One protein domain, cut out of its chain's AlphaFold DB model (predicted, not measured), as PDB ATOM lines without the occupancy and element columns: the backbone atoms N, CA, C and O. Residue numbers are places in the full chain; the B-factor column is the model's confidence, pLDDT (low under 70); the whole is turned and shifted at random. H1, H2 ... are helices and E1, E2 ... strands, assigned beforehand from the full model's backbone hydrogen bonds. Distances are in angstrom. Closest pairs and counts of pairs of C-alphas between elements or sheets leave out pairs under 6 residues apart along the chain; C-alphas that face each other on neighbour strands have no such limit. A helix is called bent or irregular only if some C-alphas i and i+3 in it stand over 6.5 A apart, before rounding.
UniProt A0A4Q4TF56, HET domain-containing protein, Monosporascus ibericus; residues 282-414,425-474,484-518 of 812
ATOM      1  N   LEU A 282     215.622 171.434 214.590       93.06
ATOM      2  CA  LEU A 282     216.474 171.769 213.450       93.06
ATOM      3  C   LEU A 282     217.876 171.197 213.689       93.06
ATOM      4  O   LEU A 282     218.648 171.788 214.432       93.06
ATOM      5  N   ALA A 283     218.216 170.053 213.085       92.31
ATOM      6  CA  ALA A 283     219.555 169.437 213.127       92.31
ATOM      7  C   ALA A 283     220.322 169.622 214.460       92.31
ATOM      8  O   ALA A 283     221.439 170.135 214.492       92.31
ATOM      9  N   GLY A 284     219.715 169.232 215.580       90.56
ATOM     10  CA  GLY A 284     220.340 169.245 216.905       90.56
ATOM     11  C   GLY A 284     220.031 170.468 217.776       90.56
ATOM     12  O   GLY A 284     220.332 170.434 218.970       90.56
ATOM     13  N   ILE A 285     219.410 171.512 217.228       91.56
ATOM     14  CA  ILE A 285     218.941 172.684 217.981       91.56
ATOM     15  C   ILE A 285     217.416 172.805 217.915       91.56
ATOM     16  O   ILE A 285     216.776 172.235 217.031       91.56
ATOM     17  N   TRP A 286     216.837 173.596 218.812       91.50
ATOM     18  CA  TRP A 286     215.428 173.980 218.771       91.50
ATOM     19  C   TRP A 286     215.280 175.389 218.208       91.50
ATOM     20  O   TRP A 286     215.953 176.317 218.661       91.50
ATOM     21  N   LYS A 287     214.384 175.586 217.234       92.06
ATOM     22  CA  LYS A 287     214.122 176.894 216.605       92.06
ATOM     23  C   LYS A 287     213.825 177.976 217.649       92.06
ATOM     24  O   LYS A 287     214.321 179.098 217.547       92.06
ATOM     25  N   GLU A 288     213.034 177.629 218.655       88.25
ATOM     26  CA  GLU A 288     212.567 178.496 219.736       88.25
ATOM     27  C   GLU A 288     213.690 178.836 220.733       88.25
ATOM     28  O   GLU A 288     213.692 179.919 221.324       88.25
ATOM     29  N   ALA A 289     214.687 177.956 220.873       84.81
ATOM     30  CA  ALA A 289     215.845 178.134 221.752       84.81
ATOM     31  C   ALA A 289     217.147 178.452 220.993       84.81
ATOM     32  O   ALA A 289     218.217 178.492 221.602       84.81
ATOM     33  N   ALA A 290     217.078 178.734 219.686       89.44
ATOM     34  CA  ALA A 290     218.249 178.838 218.810       89.44
ATOM     35  C   ALA A 290     219.316 179.823 219.317       89.44
ATOM     36  O   ALA A 290     220.508 179.565 219.185       89.44
ATOM     37  N   HIS A 291     218.909 180.926 219.950       86.81
ATOM     38  CA  HIS A 291     219.817 181.908 220.552       86.81
ATOM     39  C   HIS A 291     220.748 181.330 221.636       86.81
ATOM     40  O   HIS A 291     221.849 181.844 221.817       86.81
ATOM     41  N   LEU A 292     220.330 180.275 222.341       85.81
ATOM     42  CA  LEU A 292     221.149 179.555 223.320       85.81
ATOM     43  C   LEU A 292     221.752 178.286 222.728       85.81
ATOM     44  O   LEU A 292     222.922 177.999 222.982       85.81
ATOM     45  N   ASP A 293     220.981 177.537 221.946       88.19
ATOM     46  CA  ASP A 293     221.411 176.245 221.414       88.19
ATOM     47  C   ASP A 293     222.559 176.390 220.422       88.19
ATOM     48  O   ASP A 293     223.432 175.533 220.379       88.19
ATOM     49  N   LEU A 294     222.616 177.497 219.674       91.81
ATOM     50  CA  LEU A 294     223.719 177.794 218.763       91.81
ATOM     51  C   LEU A 294     225.039 178.126 219.490       91.81
ATOM     52  O   LEU A 294     226.078 178.126 218.842       91.81
ATOM     53  N   LEU A 295     225.045 178.373 220.806       86.94
ATOM     54  CA  LEU A 295     226.255 178.727 221.572       86.94
ATOM     55  C   LEU A 295     227.108 177.521 222.010       86.94
ATOM     56  O   LEU A 295     228.013 177.683 222.827       86.94
ATOM     57  N   TRP A 296     226.836 176.323 221.487       86.69
ATOM     58  CA  TRP A 296     227.667 175.140 221.724       86.69
ATOM     59  C   TRP A 296     229.108 175.347 221.220       86.69
ATOM     60  O   TRP A 296     229.308 176.087 220.265       86.69
ATOM     61  N   CYS A 297     230.118 174.699 221.801       78.81
ATOM     62  CA  CYS A 297     231.485 174.664 221.254       78.81
ATOM     63  C   CYS A 297     232.150 173.298 221.461       78.81
ATOM     64  O   CYS A 297     231.711 172.509 222.290       78.81
ATOM     65  N   ALA A 298     233.208 172.994 220.705       71.31
ATOM     66  CA  ALA A 298     234.027 171.806 220.939       71.31
ATOM     67  C   ALA A 298     235.131 172.128 221.958       71.31
ATOM     68  O   ALA A 298     235.910 173.054 221.735       71.31
ATOM     69  N   MET A 299     235.208 171.371 223.059       61.12
ATOM     70  CA  MET A 299     236.220 171.578 224.102       61.12
ATOM     71  C   MET A 299     237.180 170.379 224.219       61.12
ATOM     72  O   MET A 299     236.743 169.227 224.109       61.12
ATOM     73  N   PRO A 300     238.481 170.619 224.479       52.12
ATOM     74  CA  PRO A 300     239.408 169.563 224.880       52.12
ATOM     75  C   PRO A 300     238.978 168.929 226.215       52.12
ATOM     76  O   PRO A 300     238.475 169.611 227.110       52.12
ATOM     77  N   ARG A 301     239.221 167.629 226.394       45.00
ATOM     78  CA  ARG A 301     239.181 166.944 227.690       45.00
ATOM     79  C   ARG A 301     240.364 167.420 228.532       45.00
ATOM     80  O   ARG A 301     241.475 166.921 228.409       45.00
ATOM     81  N   GLY A 302     240.114 168.380 229.414       43.03
ATOM     82  CA  GLY A 302     241.060 168.771 230.452       43.03
ATOM     83  C   GLY A 302     240.973 170.250 230.839       43.03
ATOM     84  O   GLY A 302     240.467 171.069 230.079       43.03
ATOM     85  N   PRO A 303     241.502 170.620 232.015       36.94
ATOM     86  CA  PRO A 303     241.387 171.969 232.581       36.94
ATOM     87  C   PRO A 303     242.219 173.043 231.851       36.94
ATOM     88  O   PRO A 303     242.080 174.239 232.119       36.94
ATOM     89  N   LYS A 304     243.056 172.651 230.879       39.28
ATOM     90  CA  LYS A 304     243.739 173.574 229.963       39.28
ATOM     91  C   LYS A 304     242.912 173.792 228.697       39.28
ATOM     92  O   LYS A 304     243.225 173.241 227.648       39.28
ATOM     93  N   SER A 305     241.923 174.673 228.750       37.16
ATOM     94  CA  SER A 305     241.299 175.168 227.521       37.16
ATOM     95  C   SER A 305     241.009 176.665 227.609       37.16
ATOM     96  O   SER A 305     239.902 177.108 227.906       37.16
ATOM     97  N   GLY A 306     242.016 177.469 227.257       41.72
ATOM     98  CA  GLY A 306     241.703 178.537 226.310       41.72
ATOM     99  C   GLY A 306     241.093 177.874 225.076       41.72
ATOM    100  O   GLY A 306     241.504 176.771 224.733       41.72
ATOM    101  N   LEU A 307     240.072 178.492 224.497       46.06
ATOM    102  CA  LEU A 307     239.352 178.007 223.323       46.06
ATOM    103  C   LEU A 307     240.364 177.553 222.244       46.06
ATOM    104  O   LEU A 307     241.009 178.395 221.622       46.06
ATOM    105  N   ARG A 308     240.582 176.238 222.113       49.19
ATOM    106  CA  ARG A 308     241.609 175.617 221.258       49.19
ATOM    107  C   ARG A 308     240.921 174.852 220.138       49.19
ATOM    108  O   ARG A 308     239.950 174.142 220.391       49.19
ATOM    109  N   LEU A 309     241.474 174.950 218.933       49.16
ATOM    110  CA  LEU A 309     241.105 174.089 217.813       49.16
ATOM    111  C   LEU A 309     241.390 172.617 218.164       49.16
ATOM    112  O   LEU A 309     242.437 172.320 218.755       49.16
ATOM    113  N   PRO A 310     240.509 171.679 217.798       48.19
ATOM    114  CA  PRO A 310     240.877 170.272 217.726       48.19
ATOM    115  C   PRO A 310     241.953 170.079 216.648       48.19
ATOM    116  O   PRO A 310     241.918 170.733 215.607       48.19
ATOM    117  N   GLY A 311     242.927 169.201 216.898       44.38
ATOM    118  CA  GLY A 311     243.928 168.839 215.889       44.38
ATOM    119  C   GLY A 311     243.298 168.131 214.676       44.38
ATOM    120  O   GLY A 311     242.171 167.637 214.774       44.38
ATOM    121  N   PRO A 312     244.008 168.046 213.535       42.25
ATOM    122  CA  PRO A 312     243.484 167.422 212.324       42.25
ATOM    123  C   PRO A 312     243.231 165.923 212.544       42.25
ATOM    124  O   PRO A 312     244.151 165.106 212.543       42.25
ATOM    125  N   GLY A 313     241.964 165.553 212.725       46.44
ATOM    126  CA  GLY A 313     241.507 164.168 212.702       46.44
ATOM    127  C   GLY A 313     241.120 163.766 211.281       46.44
ATOM    128  O   GLY A 313     240.263 164.398 210.669       46.44
ATOM    129  N   ARG A 314     241.728 162.699 210.747       43.91
ATOM    130  CA  ARG A 314     241.331 162.051 209.480       43.91
ATOM    131  C   ARG A 314     239.994 161.304 209.635       43.91
ATOM    132  O   ARG A 314     239.956 160.081 209.541       43.91
ATOM    133  N   GLN A 315     238.902 162.013 209.897       53.53
ATOM    134  CA  GLN A 315     237.553 161.452 209.807       53.53
ATOM    135  C   GLN A 315     236.737 162.241 208.785       53.53
ATOM    136  O   GLN A 315     236.799 163.471 208.746       53.53
ATOM    137  N   GLU A 316     235.998 161.528 207.934       53.41
ATOM    138  CA  GLU A 316     235.049 162.145 207.008       53.41
ATOM    139  C   GLU A 316     234.026 162.966 207.796       53.41
ATOM    140  O   GLU A 316     233.475 162.511 208.802       53.41
ATOM    141  N   ARG A 317     233.787 164.200 207.345       60.25
ATOM    142  CA  ARG A 317     232.841 165.101 208.001       60.25
ATOM    143  C   ARG A 317     231.427 164.532 207.905       60.25
ATOM    144  O   ARG A 317     230.982 164.223 206.795       60.25
ATOM    145  N   PRO A 318     230.682 164.467 209.018       66.62
ATOM    146  CA  PRO A 318     229.252 164.219 208.953       66.62
ATOM    147  C   PRO A 318     228.580 165.283 208.074       66.62
ATOM    148  O   PRO A 318     228.873 166.475 208.197       66.62
ATOM    149  N   LYS A 319     227.674 164.864 207.182       79.06
ATOM    150  CA  LYS A 319     226.870 165.781 206.363       79.06
ATOM    151  C   LYS A 319     225.848 166.500 207.246       79.06
ATOM    152  O   LYS A 319     224.752 165.995 207.473       79.06
ATOM    153  N   ALA A 320     226.231 167.654 207.779       87.56
ATOM    154  CA  ALA A 320     225.372 168.508 208.587       87.56
ATOM    155  C   ALA A 320     225.705 169.997 208.362       87.56
ATOM    156  O   ALA A 320     226.835 170.324 207.989       87.56
ATOM    157  N   PRO A 321     224.755 170.919 208.602       90.88
ATOM    158  CA  PRO A 321     224.998 172.354 208.514       90.88
ATOM    159  C   PRO A 321     226.057 172.802 209.515       90.88
ATOM    160  O   PRO A 321     226.027 172.362 210.660       90.88
ATOM    161  N   SER A 322     226.926 173.743 209.132       88.06
ATOM    162  CA  SER A 322     228.032 174.243 209.979       88.06
ATOM    163  C   SER A 322     227.626 174.683 211.393       88.06
ATOM    164  O   SER A 322     228.435 174.638 212.310       88.06
ATOM    165  N   TRP A 323     226.372 175.094 211.594       91.06
ATOM    166  CA  TRP A 323     225.820 175.517 212.884       91.06
ATOM    167  C   TRP A 323     225.293 174.380 213.769       91.06
ATOM    168  O   TRP A 323     224.969 174.616 214.937       91.06
ATOM    169  N   SER A 324     225.221 173.160 213.245       91.81
ATOM    170  CA  SER A 324     224.796 171.965 213.962       91.81
ATOM    171  C   SER A 324     225.975 171.296 214.655       91.81
ATOM    172  O   SER A 324     227.025 171.085 214.049       91.81
ATOM    173  N   TRP A 325     225.779 170.850 215.896       88.56
ATOM    174  CA  TRP A 325     226.789 170.062 216.600       88.56
ATOM    175  C   TRP A 325     227.033 168.690 215.955       88.56
ATOM    176  O   TRP A 325     228.062 168.077 216.241       88.56
ATOM    177  N   PHE A 326     226.158 168.204 215.062       87.94
ATOM    178  CA  PHE A 326     226.400 166.977 214.288       87.94
ATOM    179  C   PHE A 326     227.616 167.086 213.361       87.94
ATOM    180  O   PHE A 326     228.146 166.059 212.958       87.94
ATOM    181  N   THR A 327     228.086 168.297 213.048       82.38
ATOM    182  CA  THR A 327     229.284 168.516 212.215       82.38
ATOM    183  C   THR A 327     230.585 168.103 212.888       82.38
ATOM    184  O   THR A 327     231.571 167.828 212.203       82.38
ATOM    185  N   VAL A 328     230.596 168.044 214.220       76.94
ATOM    186  CA  VAL A 328     231.764 167.655 215.007       76.94
ATOM    187  C   VAL A 328     231.694 166.151 215.270       76.94
ATOM    188  O   VAL A 328     230.733 165.716 215.917       76.94
ATOM    189  N   PRO A 329     232.693 165.354 214.841       70.88
ATOM    190  CA  PRO A 329     232.763 163.932 215.145       70.88
ATOM    191  C   PRO A 329     232.663 163.651 216.646       70.88
ATOM    192  O   PRO A 329     233.120 164.431 217.483       70.88
ATOM    193  N   CYS A 330     232.059 162.519 216.996       69.56
ATOM    194  CA  CYS A 330     231.870 162.112 218.391       69.56
ATOM    195  C   CYS A 330     233.075 161.387 219.004       69.56
ATOM    196  O   CYS A 330     232.932 160.880 220.104       69.56
ATOM    197  N   GLN A 331     234.192 161.251 218.276       61.25
ATOM    198  CA  GLN A 331     235.446 160.651 218.746       61.25
ATOM    199  C   GLN A 331     236.624 161.302 218.007       61.25
ATOM    200  O   GLN A 331     237.139 160.752 217.034       61.25
ATOM    201  N   LEU A 332     237.023 162.502 218.435       55.81
ATOM    202  CA  LEU A 332     238.126 163.241 217.806       55.81
ATOM    203  C   LEU A 332     239.508 162.739 218.269       55.81
ATOM    204  O   LEU A 332     240.430 162.711 217.459       55.81
ATOM    205  N   SER A 333     239.650 162.328 219.542       52.12
ATOM    206  CA  SER A 333     240.804 161.616 220.145       52.12
ATOM    207  C   SER A 333     240.526 161.319 221.644       52.12
ATOM    208  O   SER A 333     239.502 161.774 222.161       52.12
ATOM    209  N   PRO A 334     241.402 160.618 222.402       49.41
ATOM    210  CA  PRO A 334     241.273 160.498 223.864       49.41
ATOM    211  C   PRO A 334     241.176 161.852 224.587       49.41
ATOM    212  O   PRO A 334     240.568 161.914 225.656       49.41
ATOM    213  N   ASP A 335     241.686 162.920 223.964       45.12
ATOM    214  CA  ASP A 335     241.836 164.266 224.522       45.12
ATOM    215  C   ASP A 335     240.709 165.239 224.136       45.12
ATOM    216  O   ASP A 335     240.751 166.397 224.536       45.12
ATOM    217  N   TYR A 336     239.700 164.832 223.357       50.72
ATOM    218  CA  TYR A 336     238.621 165.720 222.890       50.72
ATOM    219  C   TYR A 336     237.330 164.934 222.756       50.72
ATOM    220  O   TYR A 336     237.308 163.960 222.009       50.72
ATOM    221  N   ASP A 337     236.261 165.331 223.454       52.31
ATOM    222  CA  ASP A 337     235.006 164.577 223.302       52.31
ATOM    223  C   ASP A 337     233.722 165.221 223.828       52.31
ATOM    224  O   ASP A 337     232.693 164.552 223.914       52.31
ATOM    225  N   VAL A 338     233.737 166.503 224.204       61.47
ATOM    226  CA  VAL A 338     232.529 167.146 224.736       61.47
ATOM    227  C   VAL A 338     232.174 168.351 223.885       61.47
ATOM    228  O   VAL A 338     232.973 169.278 223.731       61.47
ATOM    229  N   VAL A 339     230.955 168.322 223.338       73.19
ATOM    230  CA  VAL A 339     230.297 169.558 222.932       73.19
ATOM    231  C   VAL A 339     229.847 170.245 224.208       73.19
ATOM    232  O   VAL A 339     228.967 169.777 224.935       73.19
ATOM    233  N   ASP A 340     230.546 171.322 224.522       71.00
ATOM    234  CA  ASP A 340     230.305 172.117 225.700       71.00
ATOM    235  C   ASP A 340     229.197 173.127 225.410       71.00
ATOM    236  O   ASP A 340     229.186 173.826 224.396       71.00
ATOM    237  N   TYR A 341     228.254 173.191 226.337       73.31
ATOM    238  CA  TYR A 341     227.169 174.160 226.351       73.31
ATOM    239  C   TYR A 341     227.338 175.160 227.499       73.31
ATOM    240  O   TYR A 341     226.389 175.851 227.861       73.31
ATOM    241  N   GLY A 342     228.533 175.258 228.085       67.88
ATOM    242  CA  GLY A 342     228.869 176.163 229.178       67.88
ATOM    243  C   GLY A 342     228.552 177.614 228.837       67.88
ATOM    244  O   GLY A 342     227.987 178.323 229.666       67.88
ATOM    245  N   LEU A 343     228.787 178.042 227.590       71.00
ATOM    246  CA  LEU A 343     228.367 179.366 227.120       71.00
ATOM    247  C   LEU A 343     226.840 179.521 227.146       71.00
ATOM    248  O   LEU A 343     226.338 180.528 227.645       71.00
ATOM    249  N   SER A 344     226.092 178.517 226.685       72.81
ATOM    250  CA  SER A 344     224.629 178.490 226.785       72.81
ATOM    251  C   SER A 344     224.160 178.512 228.245       72.81
ATOM    252  O   SER A 344     223.187 179.186 228.559       72.81
ATOM    253  N   THR A 345     224.841 177.808 229.153       68.00
ATOM    254  CA  THR A 345     224.520 177.759 230.592       68.00
ATOM    255  C   THR A 345     224.879 179.050 231.320       68.00
ATOM    256  O   THR A 345     224.165 179.439 232.231       68.00
ATOM    257  N   ILE A 346     225.911 179.785 230.903       67.44
ATOM    258  CA  ILE A 346     226.178 181.143 231.404       67.44
ATOM    259  C   ILE A 346     225.140 182.126 230.828       67.44
ATOM    260  O   ILE A 346     224.700 183.056 231.502       67.44
ATOM    261  N   ALA A 347     224.696 181.912 229.587       69.69
ATOM    262  CA  ALA A 347     223.707 182.754 228.919       69.69
ATOM    263  C   ALA A 347     222.241 182.464 229.315       69.69
ATOM    264  O   ALA A 347     221.384 183.303 229.053       69.69
ATOM    265  N   ALA A 348     221.911 181.346 229.969       65.81
ATOM    266  CA  ALA A 348     220.525 180.942 230.271       65.81
ATOM    267  C   ALA A 348     219.869 181.533 231.555       65.81
ATOM    268  O   ALA A 348     218.750 182.028 231.440       65.81
ATOM    269  N   PRO A 349     220.498 181.561 232.754       54.03
ATOM    270  CA  PRO A 349     219.810 181.617 234.064       54.03
ATOM    271  C   PRO A 349     219.080 182.922 234.423       54.03
ATOM    272  O   PRO A 349     218.634 183.101 235.550       54.03
ATOM    273  N   ARG A 350     219.019 183.880 233.503       53.19
ATOM    274  CA  ARG A 350     218.716 185.285 233.786       53.19
ATOM    275  C   ARG A 350     217.983 185.901 232.605       53.19
ATOM    276  O   ARG A 350     218.577 186.621 231.804       53.19
ATOM    277  N   SER A 351     216.740 185.468 232.399       51.56
ATOM    278  CA  SER A 351     215.903 185.895 231.271       51.56
ATOM    279  C   SER A 351     215.313 187.292 231.455       51.56
ATOM    280  O   SER A 351     214.913 187.907 230.472       51.56
ATOM    281  N   LYS A 352     215.242 187.797 232.695       53.78
ATOM    282  CA  LYS A 352     214.725 189.139 233.007       53.78
ATOM    283  C   LYS A 352     215.734 190.241 232.649       53.78
ATOM    284  O   LYS A 352     215.352 191.396 232.519       53.78
ATOM    285  N   GLU A 353     216.997 189.862 232.468       62.91
ATOM    286  CA  GLU A 353     218.151 190.706 232.150       62.91
ATOM    287  C   GLU A 353     218.548 190.652 230.662       62.91
ATOM    288  O   GLU A 353     219.504 191.308 230.238       62.91
ATOM    289  N   THR A 354     217.854 189.846 229.853       69.50
ATOM    290  CA  THR A 354     218.114 189.736 228.414       69.50
ATOM    291  C   THR A 354     217.514 190.931 227.680       69.50
ATOM    292  O   THR A 354     216.299 191.089 227.616       69.50
ATOM    293  N   VAL A 355     218.379 191.753 227.090       70.75
ATOM    294  CA  VAL A 355     218.003 192.916 226.273       70.75
ATOM    295  C   VAL A 355     217.653 192.495 224.851       70.75
ATOM    296  O   VAL A 355     216.791 193.091 224.208       70.75
ATOM    297  N   TYR A 356     218.348 191.480 224.338       79.62
ATOM    298  CA  TYR A 356     218.170 191.007 222.975       79.62
ATOM    299  C   TYR A 356     218.513 189.521 222.848       79.62
ATOM    300  O   TYR A 356     219.484 189.041 223.439       79.62
ATOM    301  N   HIS A 357     217.744 188.822 222.015       85.62
ATOM    302  CA  HIS A 357     218.075 187.498 221.508       85.62
ATOM    303  C   HIS A 357     217.850 187.411 219.993       85.62
ATOM    304  O   HIS A 357     216.952 188.051 219.446       85.62
ATOM    305  N   ALA A 358     218.668 186.622 219.303       89.12
ATOM    306  CA  ALA A 358     218.432 186.297 217.905       89.12
ATOM    307  C   ALA A 358     217.233 185.356 217.765       89.12
ATOM    308  O   ALA A 358     216.971 184.517 218.628       89.12
ATOM    309  N   SER A 359     216.526 185.463 216.647       89.62
ATOM    310  CA  SER A 359     215.399 184.587 216.332       89.62
ATOM    311  C   SER A 359     215.535 184.001 214.932       89.62
ATOM    312  O   SER A 359     216.066 184.633 214.016       89.62
ATOM    313  N   VAL A 360     215.058 182.768 214.762       93.69
ATOM    314  CA  VAL A 360     214.980 182.114 213.451       93.69
ATOM    315  C   VAL A 360     213.745 182.640 212.720       93.69
ATOM    316  O   VAL A 360     212.617 182.349 213.119       93.69
ATOM    317  N   LEU A 361     213.960 183.397 211.642       92.81
ATOM    318  CA  LEU A 361     212.895 183.926 210.782       92.81
ATOM    319  C   LEU A 361     212.293 182.823 209.912       92.81
ATOM    320  O   LEU A 361     211.076 182.683 209.816       92.81
ATOM    321  N   SER A 362     213.158 182.028 209.291       92.69
ATOM    322  CA  SER A 362     212.778 180.896 208.455       92.69
ATOM    323  C   SER A 362     213.888 179.849 208.441       92.69
ATOM    324  O   SER A 362     215.036 180.128 208.787       92.69
ATOM    325  N   PHE A 363     213.538 178.634 208.044       93.38
ATOM    326  CA  PHE A 363     214.476 177.566 207.727       93.38
ATOM    327  C   PHE A 363     214.033 176.912 206.418       93.38
ATOM    328  O   PHE A 363     212.860 177.007 206.047       93.38
ATOM    329  N   GLY A 364     214.963 176.288 205.705       90.44
ATOM    330  CA  GLY A 364     214.695 175.645 204.423       90.44
ATOM    331  C   GLY A 364     215.503 174.369 204.269       90.44
ATOM    332  O   GLY A 364     216.670 174.333 204.644       90.44
ATOM    333  N   HIS A 365     214.874 173.335 203.719       91.38
ATOM    334  CA  HIS A 365     215.513 172.076 203.345       91.38
ATOM    335  C   HIS A 365     215.037 171.697 201.939       91.38
ATOM    336  O   HIS A 365     213.834 171.823 201.680       91.38
ATOM    337  N   PRO A 366     215.904 171.174 201.054       89.81
ATOM    338  CA  PRO A 366     215.522 170.821 199.684       89.81
ATOM    339  C   PRO A 366     214.330 169.858 199.600       89.81
ATOM    340  O   PRO A 366     213.561 169.898 198.645       89.81
ATOM    341  N   LYS A 367     214.146 169.014 200.623       89.12
ATOM    342  CA  LYS A 367     213.074 168.008 200.677       89.12
ATOM    343  C   LYS A 367     211.822 168.432 201.452       89.12
ATOM    344  O   LYS A 367     210.855 167.683 201.461       89.12
ATOM    345  N   LEU A 368     211.802 169.598 202.107       84.06
ATOM    346  CA  LEU A 368     210.764 169.943 203.097       84.06
ATOM    347  C   LEU A 368     209.309 170.010 202.577       84.06
ATOM    348  O   LEU A 368     208.412 169.775 203.385       84.06
ATOM    349  N   PRO A 369     209.026 170.270 201.282       80.00
ATOM    350  CA  PRO A 369     207.661 170.152 200.762       80.00
ATOM    351  C   PRO A 369     207.188 168.701 200.570       80.00
ATOM    352  O   PRO A 369     205.991 168.444 200.638       80.00
ATOM    353  N   ALA A 370     208.105 167.763 200.315       86.38
ATOM    354  CA  ALA A 370     207.788 166.376 199.956       86.38
ATOM    355  C   ALA A 370     208.019 165.383 201.110       86.38
ATOM    356  O   ALA A 370     207.293 164.403 201.243       86.38
ATOM    357  N   GLU A 371     209.017 165.644 201.958       85.69
ATOM    358  CA  GLU A 371     209.470 164.758 203.032       85.69
ATOM    359  C   GLU A 371     209.778 165.565 204.312       85.69
ATOM    360  O   GLU A 371     210.942 165.844 204.613       85.69
ATOM    361  N   PRO A 372     208.760 165.938 205.112       85.06
ATOM    362  CA  PRO A 372     208.963 166.693 206.355       85.06
ATOM    363  C   PRO A 372     209.871 165.982 207.368       85.06
ATOM    364  O   PRO A 372     210.603 166.625 208.116       85.06
ATOM    365  N   GLU A 373     209.857 164.646 207.364       83.50
ATOM    366  CA  GLU A 373     210.664 163.806 208.255       83.50
ATOM    367  C   GLU A 373     212.174 163.929 208.012       83.50
ATOM    368  O   GLU A 373     212.955 163.632 208.916       83.50
ATOM    369  N   ALA A 374     212.592 164.406 206.832       86.62
ATOM    370  CA  ALA A 374     214.000 164.624 206.516       86.62
ATOM    371  C   ALA A 374     214.684 165.521 207.564       86.62
ATOM    372  O   ALA A 374     215.805 165.235 207.963       86.62
ATOM    373  N   LEU A 375     213.968 166.504 208.131       89.31
ATOM    374  CA  LEU A 375     214.473 167.414 209.168       89.31
ATOM    375  C   LEU A 375     215.104 166.741 210.395       89.31
ATOM    376  O   LEU A 375     215.861 167.394 211.115       89.31
ATOM    377  N   PHE A 376     214.775 165.479 210.672       90.69
ATOM    378  CA  PHE A 376     215.272 164.772 211.848       90.69
ATOM    379  C   PHE A 376     216.554 163.978 211.602       90.69
ATOM    380  O   PHE A 376     217.254 163.677 212.569       90.69
ATOM    381  N   TYR A 377     216.862 163.627 210.351       89.19
ATOM    382  CA  TYR A 377     217.950 162.692 210.042       89.19
ATOM    383  C   TYR A 377     218.742 162.996 208.767       89.19
ATOM    384  O   TYR A 377     219.857 162.500 208.625       89.19
ATOM    385  N   ASP A 378     218.185 163.772 207.844       90.31
ATOM    386  CA  ASP A 378     218.833 164.210 206.616       90.31
ATOM    387  C   ASP A 378     218.970 165.728 206.670       90.31
ATOM    388  O   ASP A 378     217.988 166.466 206.616       90.31
ATOM    389  N   PHE A 379     220.198 166.191 206.870       91.56
ATOM    390  CA  PHE A 379     220.478 167.607 207.067       91.56
ATOM    391  C   PHE A 379     221.126 168.251 205.833       91.56
ATOM    392  O   PHE A 379     221.594 169.390 205.918       91.56
ATOM    393  N   ASP A 380     221.185 167.534 204.706       88.88
ATOM    394  CA  ASP A 380     221.848 168.001 203.490       88.88
ATOM    395  C   ASP A 380     221.093 169.195 202.878       88.88
ATOM    396  O   ASP A 380     219.906 169.129 202.556       88.88
ATOM    397  N   GLY A 381     221.777 170.336 202.762       87.38
ATOM    398  CA  GLY A 381     221.173 171.595 202.321       87.38
ATOM    399  C   GLY A 381     220.236 172.270 203.336       87.38
ATOM    400  O   GLY A 381     219.531 173.208 202.961       87.38
ATOM    401  N   LEU A 382     220.196 171.835 204.605       91.88
ATOM    402  CA  LEU A 382     219.410 172.515 205.642       91.88
ATOM    403  C   LEU A 382     220.018 173.885 205.997       91.88
ATOM    404  O   LEU A 382     221.120 173.975 206.537       91.88
ATOM    405  N   GLY A 383     219.260 174.956 205.773       91.94
ATOM    406  CA  GLY A 383     219.646 176.330 206.101       91.94
ATOM    407  C   GLY A 383     218.693 176.998 207.093       91.94
ATOM    408  O   GLY A 383     217.503 176.681 207.142       91.94
ATOM    409  N   ILE A 384     219.207 177.970 207.853       93.75
ATOM    410  CA  ILE A 384     218.411 178.852 208.722       93.75
ATOM    411  C   ILE A 384     218.673 180.318 208.375       93.75
ATOM    412  O   ILE A 384     219.805 180.709 208.094       93.75
ATOM    413  N   ARG A 385     217.630 181.150 208.437       93.12
ATOM    414  CA  ARG A 385     217.723 182.609 208.341       93.12
ATOM    415  C   ARG A 385     217.494 183.208 209.722       93.12
ATOM    416  O   ARG A 385     216.416 183.059 210.297       93.12
ATOM    417  N   LEU A 386     218.504 183.897 210.244       91.94
ATOM    418  CA  LEU A 386     218.462 184.535 211.558       91.94
ATOM    419  C   LEU A 386     218.177 186.033 211.433       91.94
ATOM    420  O   LEU A 386     218.779 186.717 210.608       91.94
ATOM    421  N   SER A 387     217.306 186.553 212.297       90.38
ATOM    422  CA  SER A 387     217.244 187.985 212.590       90.38
ATOM    423  C   SER A 387     218.309 188.297 213.632       90.38
ATOM    424  O   SER A 387     218.162 187.919 214.796       90.38
ATOM    425  N   THR A 388     219.410 188.916 213.203       90.06
ATOM    426  CA  THR A 388     220.574 189.200 214.051       90.06
ATOM    427  C   THR A 388     221.358 190.426 213.599       90.06
ATOM    428  O   THR A 388     221.269 190.854 212.448       90.06
ATOM    429  N   TYR A 389     222.129 191.003 214.520       83.81
ATOM    430  CA  TYR A 389     223.110 192.036 214.213       83.81
ATOM    431  C   TYR A 389     224.386 191.386 213.691       83.81
ATOM    432  O   TYR A 389     225.018 190.611 214.409       83.81
ATOM    433  N   LYS A 390     224.772 191.735 212.462       86.31
ATOM    434  CA  LYS A 390     226.037 191.332 211.838       86.31
ATOM    435  C   LYS A 390     227.037 192.480 211.901       86.31
ATOM    436  O   LYS A 390     226.711 193.606 211.532       86.31
ATOM    437  N   VAL A 391     228.258 192.175 212.317       83.25
ATOM    438  CA  VAL A 391     229.373 193.118 212.386       83.25
ATOM    439  C   VAL A 391     230.563 192.492 211.647       83.25
ATOM    440  O   VAL A 391     230.972 191.390 212.018       83.25
ATOM    441  N   PRO A 392     231.124 193.137 210.604       83.12
ATOM    442  CA  PRO A 392     232.366 192.680 209.975       83.12
ATOM    443  C   PRO A 392     233.460 192.481 211.025       83.12
ATOM    444  O   PRO A 392     233.543 193.285 211.950       83.12
ATOM    445  N   ALA A 393     234.296 191.450 210.917       82.38
ATOM    446  CA  ALA A 393     235.326 191.179 211.918       82.38
ATOM    447  C   ALA A 393     236.604 190.590 211.301       82.38
ATOM    448  O   ALA A 393     236.551 189.758 210.406       82.38
ATOM    449  N   GLY A 394     237.760 191.004 211.812       83.12
ATOM    450  CA  GLY A 394     239.039 190.347 211.557       83.12
ATOM    451  C   GLY A 394     239.303 189.241 212.578       83.12
ATOM    452  O   GLY A 394     238.803 189.292 213.704       83.12
ATOM    453  N   LEU A 395     240.119 188.261 212.196       84.00
ATOM    454  CA  LEU A 395     240.616 187.211 213.083       84.00
ATOM    455  C   LEU A 395     242.136 187.318 213.192       84.00
ATOM    456  O   LEU A 395     242.816 187.561 212.195       84.00
ATOM    457  N   ARG A 396     242.673 187.146 214.401       79.56
ATOM    458  CA  ARG A 396     244.120 187.187 214.648       79.56
ATOM    459  C   ARG A 396     244.534 186.125 215.653       79.56
ATOM    460  O   ARG A 396     243.879 185.960 216.677       79.56
ATOM    461  N   TRP A 397     245.654 185.462 215.391       73.69
ATOM    462  CA  TRP A 397     246.316 184.613 216.375       73.69
ATOM    463  C   TRP A 397     246.966 185.462 217.474       73.69
ATOM    464  O   TRP A 397     247.742 186.371 217.185       73.69
ATOM    465  N   GLU A 398     246.670 185.157 218.736       66.12
ATOM    466  CA  GLU A 398     247.442 185.638 219.882       66.12
ATOM    467  C   GLU A 398     247.791 184.444 220.777       66.12
ATOM    468  O   GLU A 398     246.970 183.967 221.566       66.12
ATOM    469  N   ASN A 399     249.024 183.946 220.631       65.81
ATOM    470  CA  ASN A 399     249.432 182.612 221.091       65.81
ATOM    471  C   ASN A 399     248.527 181.522 220.465       65.81
ATOM    472  O   ASN A 399     248.166 181.623 219.297       65.81
ATOM    473  N   ASP A 400     248.113 180.525 221.254       58.50
ATOM    474  CA  ASP A 400     247.233 179.417 220.839       58.50
ATOM    475  C   ASP A 400     245.729 179.781 220.827       58.50
ATOM    476  O   ASP A 400     244.878 178.891 220.876       58.50
ATOM    477  N   VAL A 401     245.367 181.070 220.859       62.91
ATOM    478  CA  VAL A 401     243.968 181.524 220.950       62.91
ATOM    479  C   VAL A 401     243.655 182.503 219.826       62.91
ATOM    480  O   VAL A 401     244.415 183.437 219.566       62.91
ATOM    481  N   VAL A 402     242.495 182.323 219.194       71.94
ATOM    482  CA  VAL A 402     242.012 183.238 218.159       71.94
ATOM    483  C   VAL A 402     241.287 184.416 218.800       71.94
ATOM    484  O   VAL A 402     240.381 184.269 219.629       71.94
ATOM    485  N   GLN A 403     241.709 185.611 218.409       76.19
ATOM    486  CA  GLN A 403     241.072 186.867 218.758       76.19
ATOM    487  C   GLN A 403     240.140 187.326 217.647       76.19
ATOM    488  O   GLN A 403     240.504 187.337 216.470       76.19
ATOM    489  N   LEU A 404     238.955 187.765 218.055       76.50
ATOM    490  CA  LEU A 404     237.939 188.364 217.208       76.50
ATOM    491  C   LEU A 404     238.021 189.892 217.313       76.50
ATOM    492  O   LEU A 404     237.921 190.455 218.406       76.50
ATOM    493  N   MET A 405     238.198 190.549 216.165       78.19
ATOM    494  CA  MET A 405     238.431 191.989 216.024       78.19
ATOM    495  C   MET A 405     237.295 192.648 215.225       78.19
ATOM    496  O   MET A 405     237.349 192.675 213.993       78.19
ATOM    497  N   PRO A 406     236.247 193.176 215.877       73.12
ATOM    498  CA  PRO A 406     235.146 193.846 215.189       73.12
ATOM    499  C   PRO A 406     235.656 195.016 214.329       73.12
ATOM    500  O   PRO A 406     236.441 195.842 214.780       73.12
ATOM    501  N   HIS A 407     235.236 195.088 213.068       72.69
ATOM    502  CA  HIS A 407     235.708 196.035 212.051       72.69
ATOM    503  C   HIS A 407     237.235 196.064 211.847       72.69
ATOM    504  O   HIS A 407     237.799 197.100 211.498       72.69
ATOM    505  N   GLY A 408     237.922 194.939 212.090       66.12
ATOM    506  CA  GLY A 408     239.386 194.855 212.000       66.12
ATOM    507  C   GLY A 408     240.110 195.643 213.095       66.12
ATOM    508  O   GLY A 408     241.328 195.781 213.061       66.12
ATOM    509  N   GLN A 409     239.364 196.156 214.068       59.53
ATOM    510  CA  GLN A 409     239.879 196.835 215.239       59.53
ATOM    511  C   GLN A 409     239.823 195.859 216.419       59.53
ATOM    512  O   GLN A 409     238.904 195.041 216.501       59.53
ATOM    513  N   PRO A 410     240.719 195.971 217.412       54.50
ATOM    514  CA  PRO A 410     240.558 195.247 218.674       54.50
ATOM    515  C   PRO A 410     239.259 195.626 219.419       54.50
ATOM    516  O   PRO A 410     238.960 195.053 220.463       54.50
ATOM    517  N   MET A 411     238.502 196.606 218.907       58.41
ATOM    518  CA  MET A 411     237.380 197.269 219.558       58.41
ATOM    519  C   MET A 411     236.214 197.452 218.583       58.41
ATOM    520  O   MET A 411     236.415 197.760 217.412       58.41
ATOM    521  N   LEU A 412     234.978 197.386 219.078       49.75
ATOM    522  CA  LEU A 412     233.848 197.975 218.355       49.75
ATOM    523  C   LEU A 412     234.086 199.497 218.227       49.75
ATOM    524  O   LEU A 412     234.475 200.125 219.217       49.75
ATOM    525  N   PRO A 413     233.869 200.121 217.052       39.38
ATOM    526  CA  PRO A 413     233.963 201.568 216.913       39.38
ATOM    527  C   PRO A 413     233.055 202.252 217.938       39.38
ATOM    528  O   PRO A 413     231.945 201.782 218.186       39.38
ATOM    529  N   LYS A 414     233.467 203.414 218.461       39.84
ATOM    530  CA  LYS A 414     232.674 204.286 219.361       39.84
ATOM    531  C   LYS A 414     231.259 204.657 218.849       39.84
ATOM    532  O   LYS A 414     230.544 205.366 219.540       39.84
ATOM    533  N   ARG A 425     240.260 197.115 226.775       38.50
ATOM    534  CA  ARG A 425     241.628 196.648 226.442       38.50
ATOM    535  C   ARG A 425     241.791 195.130 226.199       38.50
ATOM    536  O   ARG A 425     242.916 194.676 226.019       38.50
ATOM    537  N   THR A 426     240.715 194.340 226.147       44.34
ATOM    538  CA  THR A 426     240.750 192.890 225.862       44.34
ATOM    539  C   THR A 426     239.931 192.550 224.620       44.34
ATOM    540  O   THR A 426     238.708 192.689 224.643       44.34
ATOM    541  N   ALA A 427     240.590 192.057 223.568       49.38
ATOM    542  CA  ALA A 427     239.919 191.486 222.402       49.38
ATOM    543  C   ALA A 427     239.011 190.305 222.802       49.38
ATOM    544  O   ALA A 427     239.290 189.576 223.761       49.38
ATOM    545  N   MET A 428     237.915 190.111 222.064       64.75
ATOM    546  CA  MET A 428     236.961 189.030 222.317       64.75
ATOM    547  C   MET A 428     237.591 187.703 221.882       64.75
ATOM    548  O   MET A 428     237.964 187.540 220.724       64.75
ATOM    549  N   LYS A 429     237.751 186.756 222.810       67.62
ATOM    550  CA  LYS A 429     238.264 185.416 222.485       67.62
ATOM    551  C   LYS A 429     237.175 184.625 221.761       67.62
ATOM    552  O   LYS A 429     236.019 184.662 222.193       67.62
ATOM    553  N   CYS A 430     237.538 183.905 220.704       72.38
ATOM    554  CA  CYS A 430     236.622 183.000 220.020       72.38
ATOM    555  C   CYS A 430     237.114 181.551 220.060       72.38
ATOM    556  O   CYS A 430     238.311 181.275 220.121       72.38
ATOM    557  N   SER A 431     236.153 180.630 220.063       73.88
ATOM    558  CA  SER A 431     236.379 179.201 219.895       73.88
ATOM    559  C   SER A 431     236.051 178.855 218.478       73.88
ATOM    560  O   SER A 431     234.889 178.954 218.095       73.88
ATOM    561  N   LEU A 432     237.062 178.459 217.724       74.38
ATOM    562  CA  LEU A 432     236.834 177.909 216.407       74.38
ATOM    563  C   LEU A 432     236.389 176.450 216.540       74.38
ATOM    564  O   LEU A 432     236.958 175.690 217.322       74.38
ATOM    565  N   ASP A 433     235.351 176.086 215.803       71.81
ATOM    566  CA  ASP A 433     234.800 174.730 215.727       71.81
ATOM    567  C   ASP A 433     234.909 174.130 214.316       71.81
ATOM    568  O   ASP A 433     234.578 172.961 214.117       71.81
ATOM    569  N   ASP A 434     235.444 174.885 213.347       69.19
ATOM    570  CA  ASP A 434     235.795 174.358 212.029       69.19
ATOM    571  C   ASP A 434     237.108 173.566 212.078       69.19
ATOM    572  O   ASP A 434     238.207 174.120 212.064       69.19
ATOM    573  N   LEU A 435     236.976 172.241 212.085       61.25
ATOM    574  CA  LEU A 435     238.076 171.279 212.198       61.25
ATOM    575  C   LEU A 435     239.053 171.273 211.009       61.25
ATOM    576  O   LEU A 435     240.043 170.549 211.058       61.25
ATOM    577  N   SER A 436     238.762 171.989 209.912       58.03
ATOM    578  CA  SER A 436     239.721 172.135 208.800       58.03
ATOM    579  C   SER A 436     240.726 173.239 209.049       58.03
ATOM    580  O   SER A 436     241.765 173.225 208.412       58.03
ATOM    581  N   LEU A 437     240.424 174.190 209.932       58.97
ATOM    582  CA  LEU A 437     241.363 175.251 210.250       58.97
ATOM    583  C   LEU A 437     242.435 174.655 211.164       58.97
ATOM    584  O   LEU A 437     242.129 174.176 212.255       58.97
ATOM    585  N   SER A 438     243.689 174.655 210.715       56.44
ATOM    586  CA  SER A 438     244.836 174.279 211.545       56.44
ATOM    587  C   SER A 438     245.476 175.518 212.185       56.44
ATOM    588  O   SER A 438     245.400 176.622 211.650       56.44
ATOM    589  N   VAL A 439     246.152 175.355 213.333       51.34
ATOM    590  CA  VAL A 439     246.922 176.447 213.987       51.34
ATOM    591  C   VAL A 439     248.042 176.979 213.068       51.34
ATOM    592  O   VAL A 439     248.554 178.076 213.259       51.34
ATOM    593  N   THR A 440     248.401 176.203 212.042       48.44
ATOM    594  CA  THR A 440     249.419 176.508 211.032       48.44
ATOM    595  C   THR A 440     248.881 177.204 209.775       48.44
ATOM    596  O   THR A 440     249.680 177.614 208.939       48.44
ATOM    597  N   GLU A 441     247.562 177.341 209.619       59.19
ATOM    598  CA  GLU A 441     246.925 177.953 208.446       59.19
ATOM    599  C   GLU A 441     246.575 179.437 208.647       59.19
ATOM    600  O   GLU A 441     246.366 179.925 209.763       59.19
ATOM    601  N   GLU A 442     246.504 180.173 207.532       69.31
ATOM    602  CA  GLU A 442     246.067 181.571 207.511       69.31
ATOM    603  C   GLU A 442     244.582 181.660 207.919       69.31
ATOM    604  O   GLU A 442     243.726 180.973 207.360       69.31
ATOM    605  N   LEU A 443     244.255 182.513 208.899       79.62
ATOM    606  CA  LEU A 443     242.869 182.705 209.342       79.62
ATOM    607  C   LEU A 443     242.006 183.333 208.227       79.62
ATOM    608  O   LEU A 443     242.503 184.170 207.466       79.62
ATOM    609  N   PRO A 444     240.696 183.020 208.158       82.19
ATOM    610  CA  PRO A 444     239.802 183.610 207.164       82.19
ATOM    611  C   PRO A 444     239.772 185.146 207.219       82.19
ATOM    612  O   PRO A 444     239.526 185.741 208.270       82.19
ATOM    613  N   LYS A 445     239.971 185.794 206.063       80.44
ATOM    614  CA  LYS A 445     240.083 187.263 205.944       80.44
ATOM    615  C   LYS A 445     238.734 187.999 205.963       80.44
ATOM    616  O   LYS A 445     238.678 189.144 206.396       80.44
ATOM    617  N   ASN A 446     237.647 187.336 205.556       85.75
ATOM    618  CA  ASN A 446     236.310 187.933 205.408       85.75
ATOM    619  C   ASN A 446     235.333 187.505 206.515       85.75
ATOM    620  O   ASN A 446     234.146 187.302 206.262       85.75
ATOM    621  N   ALA A 447     235.821 187.323 207.742       87.81
ATOM    622  CA  ALA A 447     234.964 186.919 208.847       87.81
ATOM    623  C   ALA A 447     233.963 188.024 209.244       87.81
ATOM    624  O   ALA A 447     234.132 189.223 209.015       87.81
ATOM    625  N   SER A 448     232.861 187.606 209.846       88.38
ATOM    626  CA  SER A 448     231.882 188.470 210.489       88.38
ATOM    627  C   SER A 448     231.470 187.842 211.808       88.38
ATOM    628  O   SER A 448     231.458 186.623 211.960       88.38
ATOM    629  N   MET A 449     231.121 188.674 212.775       88.69
ATOM    630  CA  MET A 449     230.494 188.228 214.008       88.69
ATOM    631  C   MET A 449     229.003 188.540 213.959       88.69
ATOM    632  O   MET A 449     228.597 189.592 213.462       88.69
ATOM    633  N   ILE A 450     228.187 187.638 214.492       89.00
ATOM    634  CA  ILE A 450     226.754 187.872 214.689       89.00
ATOM    635  C   ILE A 450     226.395 187.774 216.164       89.00
ATOM    636  O   ILE A 450     227.037 187.031 216.905       89.00
ATOM    637  N   LEU A 451     225.395 188.531 216.608       86.62
ATOM    638  CA  LEU A 451     224.965 188.578 218.006       86.62
ATOM    639  C   LEU A 451     223.791 187.624 218.255       86.62
ATOM    640  O   LEU A 451     222.731 187.782 217.657       86.62
ATOM    641  N   LEU A 452     223.942 186.666 219.170       88.38
ATOM    642  CA  LEU A 452     222.851 185.757 219.542       88.38
ATOM    643  C   LEU A 452     222.144 186.177 220.824       88.38
ATOM    644  O   LEU A 452     220.925 186.084 220.888       88.38
ATOM    645  N   VAL A 453     222.887 186.638 221.830       83.44
ATOM    646  CA  VAL A 453     222.332 187.075 223.118       83.44
ATOM    647  C   VAL A 453     223.064 188.323 223.588       83.44
ATOM    648  O   VAL A 453     224.296 188.367 223.582       83.44
ATOM    649  N   PHE A 454     222.299 189.317 224.035       77.44
ATOM    650  CA  PHE A 454     222.811 190.474 224.759       77.44
ATOM    651  C   PHE A 454     222.020 190.690 226.045       77.44
ATOM    652  O   PHE A 454     220.786 190.708 226.041       77.44
ATOM    653  N   LYS A 455     222.749 190.859 227.147       74.31
ATOM    654  CA  LYS A 455     222.197 191.102 228.478       74.31
ATOM    655  C   LYS A 455     222.751 192.378 229.079       74.31
ATOM    656  O   LYS A 455     223.921 192.703 228.868       74.31
ATOM    657  N   ALA A 456     221.916 193.039 229.870       65.94
ATOM    658  CA  ALA A 456     222.294 194.171 230.695       65.94
ATOM    659  C   ALA A 456     221.513 194.123 232.010       65.94
ATOM    660  O   ALA A 456     220.295 193.951 231.993       65.94
ATOM    661  N   TYR A 457     222.190 194.289 233.144       63.00
ATOM    662  CA  TYR A 457     221.513 194.386 234.437       63.00
ATOM    663  C   TYR A 457     222.170 195.409 235.351       63.00
ATOM    664  O   TYR A 457     223.378 195.636 235.272       63.00
ATOM    665  N   HIS A 458     221.344 196.032 236.192       60.97
ATOM    666  CA  HIS A 458     221.724 197.073 237.140       60.97
ATOM    667  C   HIS A 458     221.628 196.547 238.577       60.97
ATOM    668  O   HIS A 458     220.637 195.916 238.937       60.97
ATOM    669  N   GLU A 459     222.625 196.826 239.414       54.78
ATOM    670  CA  GLU A 459     222.687 196.347 240.799       54.78
ATOM    671  C   GLU A 459     223.120 197.466 241.756       54.78
ATOM    672  O   GLU A 459     223.945 198.300 241.389       54.78
ATOM    673  N   ASN A 460     222.543 197.491 242.965       53.03
ATOM    674  CA  ASN A 460     222.862 198.417 244.059       53.03
ATOM    675  C   ASN A 460     223.369 197.624 245.276       53.03
ATOM    676  O   ASN A 460     222.864 196.539 245.560       53.03
ATOM    677  N   ARG A 461     224.300 198.198 246.049       50.91
ATOM    678  CA  ARG A 461     224.794 197.681 247.341       50.91
ATOM    679  C   ARG A 461     223.724 197.253 248.363       50.91
ATOM    680  O   ARG A 461     224.039 196.440 249.225       50.91
ATOM    681  N   LYS A 462     222.493 197.781 248.309       49.19
ATOM    682  CA  LYS A 462     221.386 197.435 249.236       49.19
ATOM    683  C   LYS A 462     220.361 196.431 248.682       49.19
ATOM    684  O   LYS A 462     219.366 196.157 249.348       49.19
ATOM    685  N   GLY A 463     220.590 195.881 247.490       49.47
ATOM    686  CA  GLY A 463     219.696 194.925 246.827       49.47
ATOM    687  C   GLY A 463     219.328 195.345 245.402       49.47
ATOM    688  O   GLY A 463     219.339 196.525 245.051       49.47
ATOM    689  N   SER A 464     219.013 194.362 244.560       46.75
ATOM    690  CA  SER A 464     218.782 194.533 243.120       46.75
ATOM    691  C   SER A 464     217.439 195.235 242.820       46.75
ATOM    692  O   SER A 464     216.391 194.765 243.266       46.75
ATOM    693  N   LYS A 465     217.428 196.313 242.010       44.72
ATOM    694  CA  LYS A 465     216.213 196.751 241.275       44.72
ATOM    695  C   LYS A 465     216.388 196.552 239.775       44.72
ATOM    696  O   LYS A 465     217.483 196.642 239.235       44.72
ATOM    697  N   TRP A 466     215.257 196.331 239.118       50.25
ATOM    698  CA  TRP A 466     215.157 195.896 237.734       50.25
ATOM    699  C   TRP A 466     214.857 197.068 236.800       50.25
ATOM    700  O   TRP A 466     213.870 197.775 237.003       50.25
ATOM    701  N   TYR A 467     215.653 197.218 235.740       47.22
ATOM    702  CA  TYR A 467     215.328 198.075 234.599       47.22
ATOM    703  C   TYR A 467     215.608 197.313 233.305       47.22
ATOM    704  O   TYR A 467     216.682 196.738 233.139       47.22
ATOM    705  N   MET A 468     214.640 197.306 232.392       43.84
ATOM    706  CA  MET A 468     214.809 196.757 231.051       43.84
ATOM    707  C   MET A 468     215.416 197.857 230.177       43.84
ATOM    708  O   MET A 468     214.705 198.766 229.758       43.84
ATOM    709  N   LEU A 469     216.727 197.814 229.936       49.53
ATOM    710  CA  LEU A 469     217.345 198.671 228.922       49.53
ATOM    711  C   LEU A 469     216.945 198.125 227.548       49.53
ATOM    712  O   LEU A 469     217.311 196.997 227.228       49.53
ATOM    713  N   LYS A 470     216.218 198.873 226.712       47.81
ATOM    714  CA  LYS A 470     216.110 198.498 225.292       47.81
ATOM    715  C   LYS A 470     217.431 198.828 224.601       47.81
ATOM    716  O   LYS A 470     218.131 199.755 224.993       47.81
ATOM    717  N   PHE A 471     217.745 198.128 223.510       41.09
ATOM    718  CA  PHE A 471     218.957 198.355 222.701       41.09
ATOM    719  C   PHE A 471     219.142 199.821 222.236       41.09
ATOM    720  O   PHE A 471     220.231 200.203 221.832       41.09
ATOM    721  N   LYS A 472     218.087 200.647 222.281       41.59
ATOM    722  CA  LYS A 472     218.098 202.069 221.902       41.59
ATOM    723  C   LYS A 472     217.980 203.037 223.087       41.59
ATOM    724  O   LYS A 472     218.028 204.243 222.869       41.59
ATOM    725  N   ASP A 473     217.799 202.537 224.306       42.38
ATOM    726  CA  ASP A 473     217.562 203.388 225.469       42.38
ATOM    727  C   ASP A 473     218.900 203.908 226.008       42.38
ATOM    728  O   ASP A 473     219.829 203.142 226.275       42.38
ATOM    729  N   GLN A 474     219.005 205.227 226.178       41.84
ATOM    730  CA  GLN A 474     220.116 205.819 226.917       41.84
ATOM    731  C   GLN A 474     219.964 205.461 228.400       41.84
ATOM    732  O   GLN A 474     218.873 205.569 228.958       41.84
ATOM    733  N   ASP A 484     225.630 204.404 244.216       52.31
ATOM    734  CA  ASP A 484     225.777 203.010 244.672       52.31
ATOM    735  C   ASP A 484     225.371 201.952 243.619       52.31
ATOM    736  O   ASP A 484     225.324 200.761 243.935       52.31
ATOM    737  N   TRP A 485     225.092 202.361 242.371       52.72
ATOM    738  CA  TRP A 485     224.588 201.485 241.303       52.72
ATOM    739  C   TRP A 485     225.645 201.161 240.238       52.72
ATOM    740  O   TRP A 485     226.404 202.031 239.812       52.72
ATOM    741  N   TRP A 486     225.662 199.926 239.726       56.03
ATOM    742  CA  TRP A 486     226.464 199.555 238.552       56.03
ATOM    743  C   TRP A 486     225.700 198.726 237.527       56.03
ATOM    744  O   TRP A 486     224.784 197.990 237.876       56.03
ATOM    745  N   THR A 487     226.131 198.815 236.266       59.97
ATOM    746  CA  THR A 487     225.604 198.024 235.146       59.97
ATOM    747  C   THR A 487     226.636 197.017 234.662       59.97
ATOM    748  O   THR A 487     227.785 197.386 234.390       59.97
ATOM    749  N   GLU A 488     226.232 195.764 234.499       63.28
ATOM    750  CA  GLU A 488     227.024 194.741 233.818       63.28
ATOM    751  C   GLU A 488     226.376 194.363 232.484       63.28
ATOM    752  O   GLU A 488     225.152 194.285 232.378       63.28
ATOM    753  N   TYR A 489     227.214 194.139 231.469       68.38
ATOM    754  CA  TYR A 489     226.793 193.740 230.129       68.38
ATOM    755  C   TYR A 489     227.352 192.360 229.786       68.38
ATOM    756  O   TYR A 489     228.437 192.000 230.230       68.38
ATOM    757  N   GLN A 490     226.659 191.595 228.953       73.75
ATOM    758  CA  GLN A 490     227.169 190.325 228.436       73.75
ATOM    759  C   GLN A 490     226.721 190.137 226.990       73.75
ATOM    760  O   GLN A 490     225.544 190.315 226.684       73.75
ATOM    761  N   PHE A 491     227.650 189.737 226.121       78.81
ATOM    762  CA  PHE A 491     227.409 189.470 224.702       78.81
ATOM    763  C   PHE A 491     227.849 188.054 224.365       78.81
ATOM    764  O   PHE A 491     228.881 187.582 224.847       78.81
ATOM    765  N   SER A 492     227.095 187.359 223.525       84.12
ATOM    766  CA  SER A 492     227.484 186.042 223.015       84.12
ATOM    767  C   SER A 492     226.944 185.842 221.608       84.12
ATOM    768  O   SER A 492     225.856 186.327 221.283       84.12
ATOM    769  N   GLY A 493     227.696 185.143 220.765       89.38
ATOM    770  CA  GLY A 493     227.298 184.951 219.378       89.38
ATOM    771  C   GLY A 493     228.236 184.073 218.563       89.38
ATOM    772  O   GLY A 493     229.098 183.393 219.119       89.38
ATOM    773  N   LEU A 494     228.039 184.079 217.241       92.12
ATOM    774  CA  LEU A 494     228.787 183.234 216.302       92.12
ATOM    775  C   LEU A 494     229.818 184.043 215.517       92.12
ATOM    776  O   LEU A 494     229.615 185.226 215.236       92.12
ATOM    777  N   VAL A 495     230.883 183.366 215.110       90.00
ATOM    778  CA  VAL A 495     231.813 183.810 214.071       90.00
ATOM    779  C   VAL A 495     231.451 183.076 212.782       90.00
ATOM    780  O   VAL A 495     231.340 181.848 212.770       90.00
ATOM    781  N   ILE A 496     231.242 183.832 211.706       91.19
ATOM    782  CA  ILE A 496     230.805 183.335 210.401       91.19
ATOM    783  C   ILE A 496     231.715 183.843 209.280       91.19
ATOM    784  O   ILE A 496     232.322 184.906 209.401       91.19
ATOM    785  N   VAL A 497     231.777 183.108 208.175       89.94
ATOM    786  CA  VAL A 497     232.465 183.494 206.933       89.94
ATOM    787  C   VAL A 497     231.526 183.304 205.736       89.94
ATOM    788  O   VAL A 497     230.627 182.462 205.822       89.94
ATOM    789  N   PRO A 498     231.692 184.062 204.639       87.50
ATOM    790  CA  PRO A 498     230.968 183.814 203.399       87.50
ATOM    791  C   PRO A 498     231.237 182.400 202.886       87.50
ATOM    792  O   PRO A 498     232.367 181.917 202.950       87.50
ATOM    793  N   GLU A 499     230.200 181.747 202.381       81.31
ATOM    794  CA  GLU A 499     230.343 180.497 201.636       81.31
ATOM    795  C   GLU A 499     230.711 180.819 200.176       81.31
ATOM    796  O   GLU A 499     230.226 181.812 199.631       81.31
ATOM    797  N   GLU A 500     231.602 180.042 199.546       66.00
ATOM    798  CA  GLU A 500     231.988 180.282 198.147       66.00
ATOM    799  C   GLU A 500     230.773 180.080 197.228       66.00
ATOM    800  O   GLU A 500     230.264 178.971 197.070       66.00
ATOM    801  N   GLY A 501     230.297 181.171 196.628       56.41
ATOM    802  CA  GLY A 501     229.162 181.197 195.710       56.41
ATOM    803  C   GLY A 501     229.339 182.277 194.636       56.41
ATOM    804  O   GLY A 501     230.212 183.140 194.770       56.41
ATOM    805  N   PRO A 502     228.559 182.232 193.540       44.59
ATOM    806  CA  PRO A 502     228.671 183.206 192.461       44.59
ATOM    807  C   PRO A 502     228.467 184.643 192.985       44.59
ATOM    808  O   PRO A 502     227.630 184.868 193.862       44.59
ATOM    809  N   PRO A 503     229.219 185.630 192.463       39.91
ATOM    810  CA  PRO A 503     229.203 187.000 192.960       39.91
ATOM    811  C   PRO A 503     227.850 187.650 192.645       39.91
ATOM    812  O   PRO A 503     227.592 188.034 191.508       39.91
ATOM    813  N   GLY A 504     226.969 187.748 193.641       43.47
ATOM    814  CA  GLY A 504     225.663 188.387 193.461       43.47
ATOM    815  C   GLY A 504     224.622 188.118 194.543       43.47
ATOM    816  O   GLY A 504     223.676 188.893 194.637       43.47
ATOM    817  N   ASP A 505     224.785 187.084 195.372       45.44
ATOM    818  CA  ASP A 505     223.862 186.813 196.478       45.44
ATOM    819  C   ASP A 505     224.506 187.246 197.802       45.44
ATOM    820  O   ASP A 505     225.563 186.750 198.188       45.44
ATOM    821  N   ASP A 506     223.884 188.176 198.521       56.78
ATOM    822  CA  ASP A 506     224.368 188.728 199.802       56.78
ATOM    823  C   ASP A 506     224.293 187.685 200.968       56.78
ATOM    824  O   ASP A 506     224.175 188.021 202.151       56.78
ATOM    825  N   GLY A 507     224.273 186.381 200.648       69.31
ATOM    826  CA  GLY A 507     223.157 185.530 201.074       69.31
ATOM    827  C   GLY A 507     223.442 184.191 201.773       69.31
ATOM    828  O   GLY A 507     222.511 183.677 202.391       69.31
ATOM    829  N   SER A 508     224.666 183.640 201.775       80.44
ATOM    830  CA  SER A 508     224.990 182.399 202.524       80.44
ATOM    831  C   SER A 508     226.243 182.535 203.387       80.44
ATOM    832  O   SER A 508     227.244 183.128 202.983       80.44
ATOM    833  N   TRP A 509     226.171 181.992 204.604       88.81
ATOM    834  CA  TRP A 509     227.193 182.143 205.636       88.81
ATOM    835  C   TRP A 509     227.446 180.816 206.341       88.81
ATOM    836  O   TRP A 509     226.516 180.141 206.786       88.81
ATOM    837  N   LYS A 510     228.723 180.491 206.525       88.75
ATOM    838  CA  LYS A 510     229.183 179.313 207.253       88.75
ATOM    839  C   LYS A 510     229.663 179.713 208.646       88.75
ATOM    840  O   LYS A 510     230.454 180.644 208.784       88.75
ATOM    841  N   ARG A 511     229.220 179.000 209.684       90.44
ATOM    842  CA  ARG A 511     229.769 179.122 211.041       90.44
ATOM    843  C   ARG A 511     231.170 178.515 211.097       90.44
ATOM    844  O   ARG A 511     231.390 177.430 210.566       90.44
ATOM    845  N   ILE A 512     232.077 179.214 211.770       86.62
ATOM    846  CA  ILE A 512     233.436 178.735 212.061       86.62
ATOM    847  C   ILE A 512     233.806 178.834 213.543       86.62
ATOM    848  O   ILE A 512     234.900 178.419 213.917       86.62
ATOM    849  N   GLY A 513     232.939 179.424 214.376       84.44
ATOM    850  CA  GLY A 513     233.168 179.476 215.811       84.44
ATOM    851  C   GLY A 513     232.119 180.235 216.615       84.44
ATOM    852  O   GLY A 513     231.121 180.730 216.086       84.44
ATOM    853  N   VAL A 514     232.391 180.373 217.912       86.25
ATOM    854  CA  VAL A 514     231.569 181.102 218.892       86.25
ATOM    855  C   VAL A 514     232.408 182.053 219.735       86.25
ATOM    856  O   VAL A 514     233.612 181.863 219.896       86.25
ATOM    857  N   TYR A 515     231.775 183.074 220.309       82.38
ATOM    858  CA  TYR A 515     232.422 184.013 221.223       82.38
ATOM    859  C   TYR A 515     231.508 184.387 222.396       82.38
ATOM    860  O   TYR A 515     230.278 184.351 222.296       82.38
ATOM    861  N   MET A 516     232.123 184.835 223.493       76.38
ATOM    862  CA  MET A 516     231.438 185.487 224.611       76.38
ATOM    863  C   MET A 516     232.291 186.625 225.173       76.38
ATOM    864  O   MET A 516     233.513 186.518 225.257       76.38
ATOM    865  N   PHE A 517     231.636 187.716 225.568       72.88
ATOM    866  CA  PHE A 517     232.273 188.883 226.169       72.88
ATOM    867  C   PHE A 517     231.493 189.385 227.383       72.88
ATOM    868  O   PHE A 517     230.275 189.549 227.319       72.88
ATOM    869  N   ILE A 518     232.220 189.646 228.473       63.66
ATOM    870  CA  ILE A 518     231.715 190.185 229.740       63.66
ATOM    871  C   ILE A 518     232.690 191.291 230.185       63.66
ATOM    872  O   ILE A 518     233.829 190.981 230.544       63.66
TER     873      ILE A 518
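Overview. This is residues 282 to 414, 425 to 474 and 484 to 518 of the 812 residues of the protein "HET domain-containing protein" of Monosporascus ibericus (UniProt A0A4Q4TF56). A small closed barrel of six antiparallel strands makes the core, running round from E6 through E7, E8, E11, E10 and E9 back to E6, and its two longest strands run on past the others as an arm, residues 456 to 460 of E9 paired with residues 485 to 489 of E10. H1 and H2 pack on the outside of the barrel, H1 over E9 and H2 over E10, while E3 pairs with E9 and runs on into E4 of a small two-stranded sheet, E4 and E5, with H3 far from the barrel. The printed part has 218 residues with three named helices and eleven named strands, in the order H1, E1, E2, H2, E3, E4, H3, E5, E6, E7, E8, E9, E10, E11. Under half of the residues are in named elements, and the class is mostly strand. The whole is compact, with a radius of gyration of the C-alphas of 18.3 A and spans of 56 by 45 by 38 A.

Arrangement. H1, residues 287 to 293, comes first, and a tight link leads to E1, residues 297 to 300. E1 forms an antiparallel hairpin with E2, residues 336 to 340, with N 297 and O 340 within hydrogen-bond range at 2.9 A. H2, residues 342 to 347, only just touches H1, with 3 pairs of C-alphas within 8 A, the closest those of Leu 292 and Ser 344 at 5.0 A. E3, residues 354 to 357, runs on into E4, residues 359 to 364, at 12 degrees. The closest C-alphas of H1 and E4 are those of Lys 287 and Val 360, 6.2 A apart. H3, residues 372 to 376, touches no helix. E5, residues 383 to 387, is antiparallel to E4, with N 361 and O 385 at 2.8 A. E6, residues 390 to 398, and E7, residues 401 to 406, form a hairpin, with N 394 and O 405 at 2.8 A. E8, residues 428 to 432, is antiparallel to E7, with N 404 and O 428 at 2.9 A. E9, residues 448 to 460, bends by 58 degrees at residue 452; it is antiparallel to E6, with N 391 and O 449 at 2.8 A, and to E3, with N 355 and O 454 at 2.8 A. E10, residues 485 to 498, is antiparallel to E9 at 171 degrees, with N 455 and O 490 at 2.9 A. E11, residues 509 to 517, forms a hairpin with E10, with N 493 and O 515 at 3.1 A, and on its other side is antiparallel to E8, with N 431 and O 514 at 2.8 A. H1 is on the barrel, outside it, at a height over the sheet of 10.1 A; H2 is too, at 9.3 A, over E10. Every O i to N i+4 pair is within range in H2, but 1 of 3 in H1, with 2 of 4 O i to N i+3 pairs, and 0 of 1 in H3, with 2 of 2.

Along the chain. H1 begins at C-alpha 287, (214.122, 176.894, 216.605), and is irregular, with C-alphas 288 and 291 8.1 A apart. From first to last C-alpha E6 measures 23.6 A, E9 36.2 A, E10 42.3 A and E11 22.2 A. E11 ends at C-alpha 517, (232.273, 188.883, 226.169).

Size, cuts and confidence. The C-alphas farthest apart, those of Ala 370 and Asp 484, are 60.5 A apart. Residues 415 to 424 and 475 to 483 are not printed, with C-alpha gaps of 13.7 A and 18.8 A. The links E1 to E2 and E8 to E9 are long. The mean pLDDT of the printed part is 70.7, and 99 residues are under 70, among them residues 299 to 318 and 456 to 474.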